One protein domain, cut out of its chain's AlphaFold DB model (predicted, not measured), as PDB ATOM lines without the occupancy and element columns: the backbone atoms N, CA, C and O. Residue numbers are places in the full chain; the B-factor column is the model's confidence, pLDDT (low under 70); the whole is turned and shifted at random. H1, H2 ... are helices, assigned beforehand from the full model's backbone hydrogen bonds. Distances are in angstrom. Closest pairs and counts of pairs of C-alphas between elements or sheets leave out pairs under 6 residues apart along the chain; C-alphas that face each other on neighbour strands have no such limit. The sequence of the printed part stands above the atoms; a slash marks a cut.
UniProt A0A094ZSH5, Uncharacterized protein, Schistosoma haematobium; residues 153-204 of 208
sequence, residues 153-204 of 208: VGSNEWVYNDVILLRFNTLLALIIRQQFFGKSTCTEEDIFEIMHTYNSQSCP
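This is residues 153 to 204 of the 208 residues of an uncharacterized protein of Schistosoma haematobium (UniProt A0A094ZSH5). Three helices are laid side by side in a zigzag row, making a flat slab: H3, the longest, is on one side, H2 is in the middle and H1 is on the other side, with each helix running opposite ways to the one before it. H1 and H2 make one helical hairpin and H2 and H3 a second, while the last residues, 201 to 204, turn back from the end of H3 toward the H2 side. The printed part has 52 residues, with three named helices in the order H1, H2, H3 and no named strand; the class is all helix, and 33 of the 52 printed residues are in these helices. The whole is compact, with a radius of gyration of the C-alphas of 11.0 A, and flat, its C-alphas spanning 33 by 25 by 12 A.

H3, residues 188 to 200, touches H2, residues 171 to 179, with 10 pairs of C-alphas within 8 A. Their closest C-alphas are those of Leu 172 and Tyr 198, 6.3 A apart. H2 and H3 run opposite ways at a steep tilt of 39 degrees, with their centres 10.0 A apart. On from H2, H1, residues 158 to 168, touches it with 8 pairs of C-alphas within 8 A. The closest C-alphas of H1 and H2 are those of Leu 165 and Ala 173, 5.0 A apart. H1 and H2 run opposite ways at a shallow tilt of 24 degrees, with their centres 10.2 A apart. H1 and H3 are apart. In H1, H2 and H3 every O i to N i+4 pair is within hydrogen-bond range.

H3, residues 188 to 200, is 18.3 A long from first to last C-alpha and ends with C-alpha 200 at (-10.204, 6.371, 41.836). H2, residues 171 to 179, measures 12.3 A and begins with C-alpha 171 at (-11.946, 7.068, 30.664). H1, residues 158 to 168, measures 15.4 A and begins with C-alpha 158 at (-28.772, 13.891, 25.371).

The two C-alphas farthest apart are those of Asn 156 and Ser 202, at 32.8 A, and the first and last printed C-alphas, of Val 153 and Pro 204, are 25.3 A apart. The printed part has no cut. The link from H1 to H2, 2 residues, is tight; the link from H2 to H3, 8 residues, is short. The mean pLDDT of the printed part is 75.9, and the model's confidence is under 70 at residues 167 to 169 and 201 to 204.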
ATOM      1  N   VAL A 153     -28.356  16.842  30.007       81.00
ATOM      2  CA  VAL A 153     -28.698  15.610  30.740       81.00
ATOM      3  C   VAL A 153     -30.213  15.513  30.888       81.00
ATOM      4  O   VAL A 153     -30.859  16.434  31.379       81.00
ATOM      5  N   GLY A 154     -30.782  14.399  30.422       74.44
ATOM      6  CA  GLY A 154     -32.219  14.134  30.489       74.44
ATOM      7  C   GLY A 154     -33.099  14.829  29.460       74.44
ATOM      8  O   GLY A 154     -34.300  14.569  29.413       74.44
ATOM      9  N   SER A 155     -32.521  15.678  28.615       81.88
ATOM     10  CA  SER A 155     -33.220  16.224  27.455       81.88
ATOM     11  C   SER A 155     -33.245  15.214  26.302       81.88
ATOM     12  O   SER A 155     -32.411  14.310  26.220       81.88
ATOM     13  N   ASN A 156     -34.141  15.422  25.334       79.75
ATOM     14  CA  ASN A 156     -34.172  14.633  24.095       79.75
ATOM     15  C   ASN A 156     -32.882  14.779  23.260       79.75
ATOM     16  O   ASN A 156     -32.629  13.976  22.366       79.75
ATOM     17  N   GLU A 157     -32.064  15.795  23.547       75.94
ATOM     18  CA  GLU A 157     -30.790  16.057  22.876       75.94
ATOM     19  C   GLU A 157     -29.611  15.316  23.526       75.94
ATOM     20  O   GLU A 157     -28.533  15.252  22.933       75.94
ATOM     21  N   TRP A 158     -29.805  14.687  24.695       80.69
ATOM     22  CA  TRP A 158     -28.772  13.891  25.371       80.69
ATOM     23  C   TRP A 158     -28.190  12.788  24.475       80.69
ATOM     24  O   TRP A 158     -27.009  12.463  24.570       80.69
ATOM     25  N   VAL A 159     -28.991  12.257  23.546       76.25
ATOM     26  CA  VAL A 159     -28.556  11.247  22.570       76.25
ATOM     27  C   VAL A 159     -27.362  11.711  21.726       76.25
ATOM     28  O   VAL A 159     -26.495  10.907  21.394       76.25
ATOM     29  N   TYR A 160     -27.262  13.007  21.409       74.00
ATOM     30  CA  TYR A 160     -26.131  13.547  20.651       74.00
ATOM     31  C   TYR A 160     -24.862  13.601  21.504       74.00
ATOM     32  O   TYR A 160     -23.781  13.251  21.030       74.00
ATOM     33  N   ASN A 161     -25.005  13.965  22.780       76.25
ATOM     34  CA  ASN A 161     -23.912  13.971  23.745       76.25
ATOM     35  C   ASN A 161     -23.404  12.556  24.027       76.25
ATOM     36  O   ASN A 161     -22.194  12.346  24.077       76.25
ATOM     37  N   ASP A 162     -24.301  11.572  24.115       75.06
ATOM     38  CA  ASP A 162     -23.928  10.164  24.257       75.06
ATOM     39  C   ASP A 162     -23.068   9.681  23.075       75.06
ATOM     40  O   ASP A 162     -22.038   9.034  23.274       75.06
ATOM     41  N   VAL A 163     -23.420  10.075  21.843       72.81
ATOM     42  CA  VAL A 163     -22.630   9.777  20.634       72.81
ATOM     43  C   VAL A 163     -21.261  10.464  20.662       72.81
ATOM     44  O   VAL A 163     -20.260   9.836  20.310       72.81
ATOM     45  N   ILE A 164     -21.194  11.734  21.073       70.94
ATOM     46  CA  ILE A 164     -19.933  12.486  21.188       70.94
ATOM     47  C   ILE A 164     -19.014  11.828  22.226       70.94
ATOM     48  O   ILE A 164     -17.852  11.543  21.936       70.94
ATOM     49  N   LEU A 165     -19.545  11.518  23.409       74.19
ATOM     50  CA  LEU A 165     -18.803  10.865  24.483       74.19
ATOM     51  C   LEU A 165     -18.330   9.457  24.086       74.19
ATOM     52  O   LEU A 165     -17.200   9.083  24.398       74.19
ATOM     53  N   LEU A 166     -19.140   8.692  23.341       73.69
ATOM     54  CA  LEU A 166     -18.732   7.392  22.790       73.69
ATOM     55  C   LEU A 166     -17.534   7.536  21.848       73.69
ATOM     56  O   LEU A 166     -16.614   6.722  21.897       73.69
ATOM     57  N   ARG A 167     -17.529   8.577  21.009       66.50
ATOM     58  CA  ARG A 167     -16.440   8.841  20.059       66.50
ATOM     59  C   ARG A 167     -15.155   9.312  20.726       66.50
ATOM     60  O   ARG A 167     -14.088   8.976  20.223       66.50
ATOM     61  N   PHE A 168     -15.240  10.061  21.827       67.38
ATOM     62  CA  PHE A 168     -14.042  10.442  22.576       67.38
ATOM     63  C   PHE A 168     -13.296   9.223  23.118       67.38
ATOM     64  O   PHE A 168     -12.070   9.242  23.146       67.38
ATOM     65  N   ASN A 169     -14.021   8.169  23.514       66.81
ATOM     66  CA  ASN A 169     -13.452   6.907  23.995       66.81
ATOM     67  C   ASN A 169     -12.360   7.094  25.071       66.81
ATOM     68  O   ASN A 169     -11.371   6.364  25.125       66.81
ATOM     69  N   THR A 170     -12.524   8.109  25.921       71.88
ATOM     70  CA  THR A 170     -11.656   8.351  27.074       71.88
ATOM     71  C   THR A 170     -12.291   7.777  28.332       71.88
ATOM     72  O   THR A 170     -13.514   7.643  28.418       71.88
ATOM     73  N   LEU A 171     -11.468   7.489  29.344       72.81
ATOM     74  CA  LEU A 171     -11.946   7.068  30.664       72.81
ATOM     75  C   LEU A 171     -12.999   8.041  31.218       72.81
ATOM     76  O   LEU A 171     -14.070   7.621  31.645       72.81
ATOM     77  N   LEU A 172     -12.722   9.345  31.138       77.62
ATOM     78  CA  LEU A 172     -13.649  10.378  31.589       77.62
ATOM     79  C   LEU A 172     -14.971  10.336  30.811       77.62
ATOM     80  O   LEU A 172     -16.035  10.399  31.417       77.62
ATOM     81  N   ALA A 173     -14.920  10.185  29.485       76.25
ATOM     82  CA  ALA A 173     -16.130  10.131  28.674       76.25
ATOM     83  C   ALA A 173     -16.993   8.903  29.006       76.25
ATOM     84  O   ALA A 173     -18.214   9.017  29.079       76.25
ATOM     85  N   LEU A 174     -16.372   7.747  29.262       80.38
ATOM     86  CA  LEU A 174     -17.079   6.538  29.690       80.38
ATOM     87  C   LEU A 174     -17.740   6.717  31.063       80.38
ATOM     88  O   LEU A 174     -18.910   6.368  31.217       80.38
ATOM     89  N   ILE A 175     -17.028   7.315  32.023       82.12
ATOM     90  CA  ILE A 175     -17.559   7.604  33.364       82.12
ATOM     91  C   ILE A 175     -18.752   8.559  33.278       82.12
ATOM     92  O   ILE A 175     -19.794   8.278  33.862       82.12
ATOM     93  N   ILE A 176     -18.645   9.642  32.501       83.38
ATOM     94  CA  ILE A 176     -19.744  10.601  32.296       83.38
ATOM     95  C   ILE A 176     -20.975   9.894  31.712       83.38
ATOM     96  O   ILE A 176     -22.087  10.073  32.207       83.38
ATOM     97  N   ARG A 177     -20.798   9.056  30.681       85.12
ATOM     98  CA  ARG A 177     -21.915   8.315  30.069       85.12
ATOM     99  C   ARG A 177     -22.587   7.372  31.048       85.12
ATOM    100  O   ARG A 177     -23.811   7.308  31.079       85.12
ATOM    101  N   GLN A 178     -21.793   6.644  31.828       85.62
ATOM    102  CA  GLN A 178     -22.316   5.718  32.821       85.62
ATOM    103  C   GLN A 178     -23.075   6.460  33.925       85.62
ATOM    104  O   GLN A 178     -24.179   6.042  34.268       85.62
ATOM    105  N   GLN A 179     -22.535   7.577  34.422       86.62
ATOM    106  CA  GLN A 179     -23.161   8.365  35.486       86.62
ATOM    107  C   GLN A 179     -24.533   8.909  35.085       86.62
ATOM    108  O   GLN A 179     -25.463   8.932  35.892       86.62
ATOM    109  N   PHE A 180     -24.662   9.355  33.835       87.06
ATOM    110  CA  PHE A 180     -25.874  10.000  33.337       87.06
ATOM    111  C   PHE A 180     -26.792   9.071  32.537       87.06
ATOM    112  O   PHE A 180     -27.798   9.521  31.985       87.06
ATOM    113  N   PHE A 181     -26.500   7.769  32.486       83.44
ATOM    114  CA  PHE A 181     -27.357   6.807  31.803       83.44
ATOM    115  C   PHE A 181     -28.753   6.773  32.441       83.44
ATOM    116  O   PHE A 181     -28.920   6.413  33.604       83.44
ATOM    117  N   GLY A 182     -29.774   7.160  31.671       79.19
ATOM    118  CA  GLY A 182     -31.165   7.185  32.127       79.19
ATOM    119  C   GLY A 182     -31.512   8.305  33.117       79.19
ATOM    120  O   GLY A 182     -32.636   8.318  33.619       79.19
ATOM    121  N   LYS A 183     -30.600   9.249  33.397       83.44
ATOM    122  CA  LYS A 183     -30.889  10.401  34.264       83.44
ATOM    123  C   LYS A 183     -31.624  11.504  33.508       83.44
ATOM    124  O   LYS A 183     -31.333  11.782  32.349       83.44
ATOM    125  N   SER A 184     -32.567  12.147  34.197       82.12
ATOM    126  CA  SER A 184     -33.370  13.257  33.670       82.12
ATOM    127  C   SER A 184     -32.777  14.647  33.946       82.12
ATOM    128  O   SER A 184     -33.265  15.625  33.395       82.12
ATOM    129  N   THR A 185     -31.771  14.744  34.817       80.25
ATOM    130  CA  THR A 185     -31.094  15.991  35.217       80.25
ATOM    131  C   THR A 185     -29.691  15.677  35.740       80.25
ATOM    132  O   THR A 185     -29.476  14.576  36.249       80.25
ATOM    133  N   CYS A 186     -28.774  16.643  35.678       81.69
ATOM    134  CA  CYS A 186     -27.495  16.600  36.390       81.69
ATOM    135  C   CYS A 186     -27.625  17.283  37.758       81.69
ATOM    136  O   CYS A 186     -28.113  18.412  37.830       81.69
ATOM    137  N   THR A 187     -27.160  16.638  38.825       82.56
ATOM    138  CA  THR A 187     -27.013  17.251  40.154       82.56
ATOM    139  C   THR A 187     -25.543  17.503  40.491       82.56
ATOM    140  O   THR A 187     -24.637  17.028  39.810       82.56
ATOM    141  N   GLU A 188     -25.288  18.263  41.554       72.00
ATOM    142  CA  GLU A 188     -23.928  18.500  42.055       72.00
ATOM    143  C   GLU A 188     -23.268  17.203  42.567       72.00
ATOM    144  O   GLU A 188     -22.076  16.983  42.364       72.00
ATOM    145  N   GLU A 189     -24.058  16.300  43.157       78.62
ATOM    146  CA  GLU A 189     -23.604  14.979  43.612       78.62
ATOM    147  C   GLU A 189     -23.085  14.126  42.447       78.62
ATOM    148  O   GLU A 189     -22.051  13.474  42.576       78.62
ATOM    149  N   ASP A 190     -23.720  14.222  41.274       78.44
ATOM    150  CA  ASP A 190     -23.268  13.522  40.068       78.44
ATOM    151  C   ASP A 190     -21.874  13.968  39.625       78.44
ATOM    152  O   ASP A 190     -21.059  13.154  39.191       78.44
ATOM    153  N   ILE A 191     -21.589  15.265  39.749       77.19
ATOM    154  CA  ILE A 191     -20.291  15.841  39.393       77.19
ATOM    155  C   ILE A 191     -19.219  15.329  40.358       77.19
ATOM    156  O   ILE A 191     -18.148  14.899  39.918       77.19
ATOM    157  N   PHE A 192     -19.509  15.318  41.661       74.44
ATOM    158  CA  PHE A 192     -18.595  14.769  42.660       74.44
ATOM    159  C   PHE A 192     -18.351  13.273  42.458       74.44
ATOM    160  O   PHE A 192     -17.210  12.827  42.582       74.44
ATOM    161  N   GLU A 193     -19.374  12.507  42.090       80.12
ATOM    162  CA  GLU A 193     -19.248  11.077  41.813       80.12
ATOM    163  C   GLU A 193     -18.402  10.807  40.560       80.12
ATOM    164  O   GLU A 193     -17.546   9.920  40.580       80.12
ATOM    165  N   ILE A 194     -18.538  11.623  39.508       80.44
ATOM    166  CA  ILE A 194     -17.671  11.561  38.318       80.44
ATOM    167  C   ILE A 194     -16.219  11.850  38.695       80.44
ATOM    168  O   ILE A 194     -15.329  11.088  38.318       80.44
ATOM    169  N   MET A 195     -15.967  12.925  39.450       77.88
ATOM    170  CA  MET A 195     -14.615  13.301  39.876       77.88
ATOM    171  C   MET A 195     -13.990  12.225  40.764       77.88
ATOM    172  O   MET A 195     -12.840  11.838  40.556       77.88
ATOM    173  N   HIS A 196     -14.749  11.717  41.735       79.12
ATOM    174  CA  HIS A 196     -14.311  10.640  42.612       79.12
ATOM    175  C   HIS A 196     -13.989   9.381  41.803       79.12
ATOM    176  O   HIS A 196     -12.903   8.820  41.940       79.12
ATOM    177  N   THR A 197     -14.889   8.975  40.907       79.81
ATOM    178  CA  THR A 197     -14.708   7.790  40.061       79.81
ATOM    179  C   THR A 197     -13.484   7.939  39.165       79.81
ATOM    180  O   THR A 197     -12.634   7.052  39.161       79.81
ATOM    181  N   TYR A 198     -13.325   9.078  38.486       77.31
ATOM    182  CA  TYR A 198     -12.182   9.343  37.611       77.31
ATOM    183  C   TYR A 198     -10.849   9.314  38.365       77.31
ATOM    184  O   TYR A 198      -9.892   8.709  37.893       77.31
ATOM    185  N   ASN A 199     -10.797   9.896  39.565       76.38
ATOM    186  CA  ASN A 199      -9.591   9.905  40.396       76.38
ATOM    187  C   ASN A 199      -9.304   8.548  41.063       76.38
ATOM    188  O   ASN A 199      -8.164   8.273  41.434       76.38
ATOM    189  N   SER A 200     -10.327   7.706  41.237       77.75
ATOM    190  CA  SER A 200     -10.204   6.371  41.836       77.75
ATOM    191  C   SER A 200      -9.824   5.278  40.833       77.75
ATOM    192  O   SER A 200      -9.302   4.236  41.229       77.75
ATOM    193  N   GLN A 201     -10.070   5.500  39.540       66.38
ATOM    194  CA  GLN A 201      -9.729   4.552  38.487       66.38
ATOM    195  C   GLN A 201      -8.350   4.887  37.911       66.38
ATOM    196  O   GLN A 201      -8.155   5.905  37.251       66.38
ATOM    197  N   SER A 202      -7.374   4.004  38.126       53.81
ATOM    198  CA  SER A 202      -6.152   3.994  37.323       53.81
ATOM    199  C   SER A 202      -6.521   3.683  35.866       53.81
ATOM    200  O   SER A 202      -7.353   2.810  35.623       53.81
ATOM    201  N   CYS A 203      -5.937   4.421  34.908       45.06
ATOM    202  CA  CYS A 203      -6.218   4.305  33.469       45.06
ATOM    203  C   CYS A 203      -6.509   2.855  33.031       45.06
ATOM    204  O   CYS A 203      -5.694   1.971  33.318       45.06
ATOM    205  N   PRO A 204      -7.614   2.588  32.308       42.44
ATOM    206  CA  PRO A 204      -7.909   1.247  31.836       42.44
ATOM    207  C   PRO A 204      -6.774   0.772  30.929       42.44
ATOM    208  O   PRO A 204      -6.349   1.467  30.007       42.44
TER     209      PRO A 204